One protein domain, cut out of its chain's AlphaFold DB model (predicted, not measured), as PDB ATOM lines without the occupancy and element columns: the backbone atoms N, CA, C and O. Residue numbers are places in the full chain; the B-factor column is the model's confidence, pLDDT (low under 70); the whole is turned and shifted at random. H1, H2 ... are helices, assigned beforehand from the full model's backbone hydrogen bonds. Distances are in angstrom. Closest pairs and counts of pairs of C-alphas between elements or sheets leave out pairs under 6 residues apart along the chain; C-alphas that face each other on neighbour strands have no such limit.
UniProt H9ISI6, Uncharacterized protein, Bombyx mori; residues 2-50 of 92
ATOM      1  N   ALA A   2     -41.772  16.096  53.003       75.25
ATOM      2  CA  ALA A   2     -42.991  16.919  52.871       75.25
ATOM      3  C   ALA A   2     -42.798  18.440  53.078       75.25
ATOM      4  O   ALA A   2     -43.242  19.232  52.255       75.25
ATOM      5  N   ALA A   3     -42.079  18.859  54.127       76.25
ATOM      6  CA  ALA A   3     -41.823  20.285  54.373       76.25
ATOM      7  C   ALA A   3     -40.953  20.948  53.287       76.25
ATOM      8  O   ALA A   3     -41.069  22.147  53.061       76.25
ATOM      9  N   ASN A   4     -40.106  20.169  52.602       81.75
ATOM     10  CA  ASN A   4     -39.269  20.685  51.520       81.75
ATOM     11  C   ASN A   4     -40.108  21.038  50.287       81.75
ATOM     12  O   ASN A   4     -39.837  22.034  49.637       81.75
ATOM     13  N   VAL A   5     -41.172  20.272  50.014       82.44
ATOM     14  CA  VAL A   5     -42.120  20.576  48.932       82.44
ATOM     15  C   VAL A   5     -42.749  21.951  49.147       82.44
ATOM     16  O   VAL A   5     -42.791  22.749  48.219       82.44
ATOM     17  N   HIS A   6     -43.152  22.259  50.383       83.56
ATOM     18  CA  HIS A   6     -43.685  23.577  50.720       83.56
ATOM     19  C   HIS A   6     -42.659  24.701  50.506       83.56
ATOM     20  O   HIS A   6     -42.993  25.739  49.946       83.56
ATOM     21  N   SER A   7     -41.397  24.486  50.894       81.50
ATOM     22  CA  SER A   7     -40.321  25.465  50.693       81.50
ATOM     23  C   SER A   7     -39.967  25.672  49.216       81.50
ATOM     24  O   SER A   7     -39.858  26.809  48.770       81.50
ATOM     25  N   CYS A   8     -39.841  24.593  48.441       82.38
ATOM     26  CA  CYS A   8     -39.576  24.648  47.002       82.38
ATOM     27  C   CYS A   8     -40.699  25.356  46.239       82.38
ATOM     28  O   CYS A   8     -40.435  26.080  45.284       82.38
ATOM     29  N   ALA A   9     -41.948  25.189  46.671       80.88
ATOM     30  CA  ALA A   9     -43.088  25.782  45.993       80.88
ATOM     31  C   ALA A   9     -43.195  27.311  46.160       80.88
ATOM     32  O   ALA A   9     -43.921  27.951  45.407       80.88
ATOM     33  N   GLN A  10     -42.448  27.909  47.096       82.12
ATOM     34  CA  GLN A  10     -42.367  29.369  47.261       82.12
ATOM     35  C   GLN A  10     -41.248  30.019  46.431       82.12
ATOM     36  O   GLN A  10     -41.226  31.237  46.274       82.12
ATOM     37  N   VAL A  11     -40.336  29.227  45.861       85.50
ATOM     38  CA  VAL A  11     -39.221  29.714  45.026       85.50
ATOM     39  C   VAL A  11     -39.680  30.521  43.795       85.50
ATOM     40  O   VAL A  11     -39.090  31.571  43.542       85.50
ATOM     41  N   PRO A  12     -40.743  30.137  43.057       81.38
ATOM     42  CA  PRO A  12     -41.213  30.909  41.904       81.38
ATOM     43  C   PRO A  12     -41.703  32.313  42.281       81.38
ATOM     44  O   PRO A  12     -41.652  33.225  41.464       81.38
ATOM     45  N   GLN A  13     -42.160  32.501  43.525       79.44
ATOM     46  CA  GLN A  13     -42.598  33.803  44.016       79.44
ATOM     47  C   GLN A  13     -41.426  34.787  44.102       79.44
ATOM     48  O   GLN A  13     -41.599  35.960  43.790       79.44
ATOM     49  N   LEU A  14     -40.242  34.308  44.501       80.81
ATOM     50  CA  LEU A  14     -39.021  35.115  44.570       80.81
ATOM     51  C   LEU A  14     -38.548  35.532  43.177       80.81
ATOM     52  O   LEU A  14     -38.240  36.699  42.980       80.81
ATOM     53  N   ALA A  15     -38.577  34.607  42.214       82.06
ATOM     54  CA  ALA A  15     -38.217  34.897  40.828       82.06
ATOM     55  C   ALA A  15     -39.158  35.930  40.181       82.06
ATOM     56  O   ALA A  15     -38.720  36.755  39.388       82.06
ATOM     57  N   LEU A  16     -40.447  35.934  40.546       79.31
ATOM     58  CA  LEU A  16     -41.381  36.944  40.045       79.31
ATOM     59  C   LEU A  16     -40.999  38.359  40.508       79.31
ATOM     60  O   LEU A  16     -41.108  39.290  39.725       79.31
ATOM     61  N   TYR A  17     -40.504  38.525  41.741       79.25
ATOM     62  CA  TYR A  17     -40.114  39.839  42.275       79.25
ATOM     63  C   TYR A  17     -38.902  40.475  41.579       79.25
ATOM     64  O   TYR A  17     -38.641  41.655  41.806       79.25
ATOM     65  N   GLU A  18     -38.172  39.734  40.743       83.00
ATOM     66  CA  GLU A  18     -37.060  40.279  39.959       83.00
ATOM     67  C   GLU A  18     -37.534  41.112  38.758       83.00
ATOM     68  O   GLU A  18     -36.761  41.898  38.211       83.00
ATOM     69  N   VAL A  19     -38.806  40.983  38.359       80.88
ATOM     70  CA  VAL A  19     -39.380  41.693  37.211       80.88
ATOM     71  C   VAL A  19     -40.263  42.862  37.683       80.88
ATOM     72  O   VAL A  19     -41.063  42.701  38.609       80.88
ATOM     73  N   PRO A  20     -40.165  44.053  37.057       79.12
ATOM     74  CA  PRO A  20     -41.037  45.181  37.369       79.12
ATOM     75  C   PRO A  20     -42.513  44.849  37.120       79.12
ATOM     76  O   PRO A  20     -42.887  44.366  36.054       79.12
ATOM     77  N   THR A  21     -43.383  45.219  38.061       72.00
ATOM     78  CA  THR A  21     -44.844  45.013  37.987       72.00
ATOM     79  C   THR A  21     -45.510  45.654  36.765       72.00
ATOM     80  O   THR A  21     -46.630  45.282  36.427       72.00
ATOM     81  N   ALA A  22     -44.851  46.625  36.123       79.00
ATOM     82  CA  ALA A  22     -45.338  47.311  34.928       79.00
ATOM     83  C   ALA A  22     -45.337  46.420  33.672       79.00
ATOM     84  O   ALA A  22     -46.160  46.639  32.789       79.00
ATOM     85  N   ASP A  23     -44.471  45.401  33.628       80.31
ATOM     86  CA  ASP A  23     -44.353  44.456  32.507       80.31
ATOM     87  C   ASP A  23     -45.094  43.133  32.765       80.31
ATOM     88  O   ASP A  23     -44.982  42.175  31.995       80.31
ATOM     89  N   TYR A  24     -45.873  43.038  33.848       82.88
ATOM     90  CA  TYR A  24     -46.655  41.837  34.111       82.88
ATOM     91  C   TYR A  24     -47.804  41.694  33.121       82.88
ATOM     92  O   TYR A  24     -48.723  42.510  33.060       82.88
ATOM     93  N   SER A  25     -47.791  40.579  32.395       85.50
ATOM     94  CA  SER A  25     -48.971  40.126  31.678       85.50
ATOM     95  C   SER A  25     -50.066  39.704  32.665       85.50
ATOM     96  O   SER A  25     -49.808  39.338  33.818       85.50
ATOM     97  N   LEU A  26     -51.312  39.714  32.189       88.56
ATOM     98  CA  LEU A  26     -52.472  39.287  32.973       88.56
ATOM     99  C   LEU A  26     -52.283  37.878  33.565       88.56
ATOM    100  O   LEU A  26     -52.683  37.621  34.700       88.56
ATOM    101  N   ASP A  27     -51.638  36.974  32.828       87.81
ATOM    102  CA  ASP A  27     -51.395  35.599  33.268       87.81
ATOM    103  C   ASP A  27     -50.377  35.525  34.409       87.81
ATOM    104  O   ASP A  27     -50.586  34.788  35.372       87.81
ATOM    105  N   VAL A  28     -49.324  36.346  34.360       86.25
ATOM    106  CA  VAL A  28     -48.323  36.447  35.434       86.25
ATOM    107  C   VAL A  28     -48.963  36.995  36.708       86.25
ATOM    108  O   VAL A  28     -48.733  36.461  37.793       86.25
ATOM    109  N   GLN A  29     -49.841  37.992  36.590       86.00
ATOM    110  CA  GLN A  29     -50.583  38.529  37.731       86.00
ATOM    111  C   GLN A  29     -51.518  37.479  38.360       86.00
ATOM    112  O   GLN A  29     -51.593  37.361  39.587       86.00
ATOM    113  N   ARG A  30     -52.215  36.678  37.539       87.56
ATOM    114  CA  ARG A  30     -53.080  35.584  38.020       87.56
ATOM    115  C   ARG A  30     -52.273  34.466  38.670       87.56
ATOM    116  O   ARG A  30     -52.680  33.959  39.714       87.56
ATOM    117  N   PHE A  31     -51.116  34.132  38.107       87.06
ATOM    118  CA  PHE A  31     -50.190  33.162  38.677       87.06
ATOM    119  C   PHE A  31     -49.618  33.639  40.018       87.06
ATOM    120  O   PHE A  31     -49.602  32.880  40.984       87.06
ATOM    121  N   GLN A  32     -49.244  34.916  40.128       84.44
ATOM    122  CA  GLN A  32     -48.794  35.520  41.384       84.44
ATOM    123  C   GLN A  32     -49.879  35.458  42.463       84.44
ATOM    124  O   GLN A  32     -49.598  35.137  43.620       84.44
ATOM    125  N   LEU A  33     -51.127  35.749  42.085       85.81
ATOM    126  CA  LEU A  33     -52.277  35.627  42.972       85.81
ATOM    127  C   LEU A  33     -52.419  34.177  43.455       85.81
ATOM    128  O   LEU A  33     -52.494  33.929  44.654       85.81
ATOM    129  N   GLN A  34     -52.374  33.205  42.547       86.38
ATOM    130  CA  GLN A  34     -52.437  31.792  42.917       86.38
ATOM    131  C   GLN A  34     -51.290  31.394  43.851       86.38
ATOM    132  O   GLN A  34     -51.551  30.807  44.896       86.38
ATOM    133  N   LEU A  35     -50.044  31.775  43.569       83.88
ATOM    134  CA  LEU A  35     -48.911  31.502  44.463       83.88
ATOM    135  C   LEU A  35     -49.085  32.108  45.858       83.88
ATOM    136  O   LEU A  35     -48.693  31.497  46.848       83.88
ATOM    137  N   ARG A  36     -49.682  33.300  45.949       78.94
ATOM    138  CA  ARG A  36     -49.862  33.991  47.230       78.94
ATOM    139  C   ARG A  36     -50.994  33.408  48.072       78.94
ATOM    140  O   ARG A  36     -50.888  33.391  49.294       78.94
ATOM    141  N   TYR A  37     -52.075  32.968  47.433       81.62
ATOM    142  CA  TYR A  37     -53.276  32.483  48.120       81.62
ATOM    143  C   TYR A  37     -53.358  30.954  48.209       81.62
ATOM    144  O   TYR A  37     -54.210  30.437  48.930       81.62
ATOM    145  N   THR A  38     -52.476  30.219  47.525       77.00
ATOM    146  CA  THR A  38     -52.436  28.755  47.585       77.00
ATOM    147  C   THR A  38     -51.207  28.281  48.348       77.00
ATOM    148  O   THR A  38     -50.061  28.492  47.960       77.00
ATOM    149  N   THR A  39     -51.435  27.606  49.470       74.25
ATOM    150  CA  THR A  39     -50.368  26.891  50.168       74.25
ATOM    151  C   THR A  39     -50.183  25.521  49.536       74.25
ATOM    152  O   THR A  39     -50.915  24.582  49.837       74.25
ATOM    153  N   VAL A  40     -49.186  25.413  48.667       71.12
ATOM    154  CA  VAL A  40     -48.729  24.153  48.077       71.12
ATOM    155  C   VAL A  40     -47.828  23.438  49.083       71.12
ATOM    156  O   VAL A  40     -46.797  23.960  49.507       71.12
ATOM    157  N   GLY A  41     -48.257  22.267  49.543       75.00
ATOM    158  CA  GLY A  41     -47.565  21.485  50.562       75.00
ATOM    159  C   GLY A  41     -48.418  20.317  51.043       75.00
ATOM    160  O   GLY A  41     -49.620  20.273  50.796       75.00
ATOM    161  N   LEU A  42     -47.796  19.357  51.729       73.69
ATOM    162  CA  LEU A  42     -48.539  18.256  52.339       73.69
ATOM    163  C   LEU A  42     -49.420  18.833  53.460       73.69
ATOM    164  O   LEU A  42     -48.897  19.413  54.415       73.69
ATOM    165  N   SER A  43     -50.738  18.717  53.321       75.00
ATOM    166  CA  SER A  43     -51.727  19.291  54.236       75.00
ATOM    167  C   SER A  43     -52.720  18.222  54.689       75.00
ATOM    168  O   SER A  43     -53.093  17.351  53.904       75.00
ATOM    169  N   GLY A  44     -53.108  18.260  55.962       75.50
ATOM    170  CA  GLY A  44     -54.259  17.533  56.497       75.50
ATOM    171  C   GLY A  44     -55.503  18.424  56.561       75.50
ATOM    172  O   GLY A  44     -55.475  19.579  56.155       75.50
ATOM    173  N   VAL A  45     -56.591  17.926  57.155       74.50
ATOM    174  CA  VAL A  45     -57.886  18.641  57.260       74.50
ATOM    175  C   VAL A  45     -57.781  20.026  57.935       74.50
ATOM    176  O   VAL A  45     -58.636  20.873  57.706       74.50
ATOM    177  N   CYS A  46     -56.741  20.292  58.738       72.50
ATOM    178  CA  CYS A  46     -56.558  21.596  59.400       72.50
ATOM    179  C   CYS A  46     -55.084  21.995  59.642       72.50
ATOM    180  O   CYS A  46     -54.799  22.869  60.458       72.50
ATOM    181  N   PHE A  47     -54.108  21.348  58.993       76.12
ATOM    182  CA  PHE A  47     -52.694  21.665  59.238       76.12
ATOM    183  C   PHE A  47     -51.828  21.470  57.999       76.12
ATOM    184  O   PHE A  47     -51.902  20.449  57.326       76.12
ATOM    185  N   ASN A  48     -50.948  22.436  57.745       81.06
ATOM    186  CA  ASN A  48     -49.947  22.354  56.689       81.06
ATOM    187  C   ASN A  48     -48.611  21.917  57.286       81.06
ATOM    188  O   ASN A  48     -48.117  22.530  58.235       81.06
ATOM    189  N   VAL A  49     -47.991  20.895  56.694       83.06
ATOM    190  CA  VAL A  49     -46.674  20.397  57.102       83.06
ATOM    191  C   VAL A  49     -45.599  21.372  56.626       83.06
ATOM    192  O   VAL A  49     -44.995  21.218  55.565       83.06
ATOM    193  N   THR A  50     -45.360  22.404  57.431       85.12
ATOM    194  CA  THR A  50     -44.292  23.387  57.224       85.12
ATOM    195  C   THR A  50     -43.152  23.152  58.212       85.12
ATOM    196  O   THR A  50     -43.337  22.565  59.283       85.12
TER     197      THR A  50
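What this domain is: This is residues 2 to 50 of the 92 residues of an uncharacterized protein of Bombyx mori (UniProt H9ISI6). A long, narrow, loose hairpin: H3 makes much of one arm, H1 and H2 follow each other end to end in the other, and residues 38 to 50, with no named element, run on from H3 back to near the first printed residue. The printed part has 49 residues, with three named helices in the order H1, H2, H3 and no named strand; its class is all helix. It is loose, with a radius of gyration of the C-alphas of 12.7 A, and spans 37 by 18 by 10 A, only just a rod.

Where its parts are: H3, residues 26 to 37, is 16.6 A long and ends at C-alpha 37 (-53.276, 32.483, 48.120). H2 is residues 11 to 16, 9.0 A. H1, residues 2 to 9, is 11.2 A and begins at C-alpha 2 (-42.991, 16.919, 52.871).

How they stand to each other: H3, with residues 32 to 36 alone, touches H2; the closest C-alphas, of Gln 13 and Leu 35, are 6.7 A apart. This helical hairpin runs opposite ways at 38 degrees, only just a steep tilt. H1 and H2 meet only through their tight link. H1 and H3 are only just apart, closest 8.3 A. Every O i to N i+4 pair is within hydrogen-bond range in H2 and H3, and 3 of 4 in H1.

The domain as a whole: The C-alphas of Ala 22 and Val 45, the two farthest apart, are 38.4 A apart. The printed part has no cut and no long link between helices; no printed residue is under 70 in pLDDT.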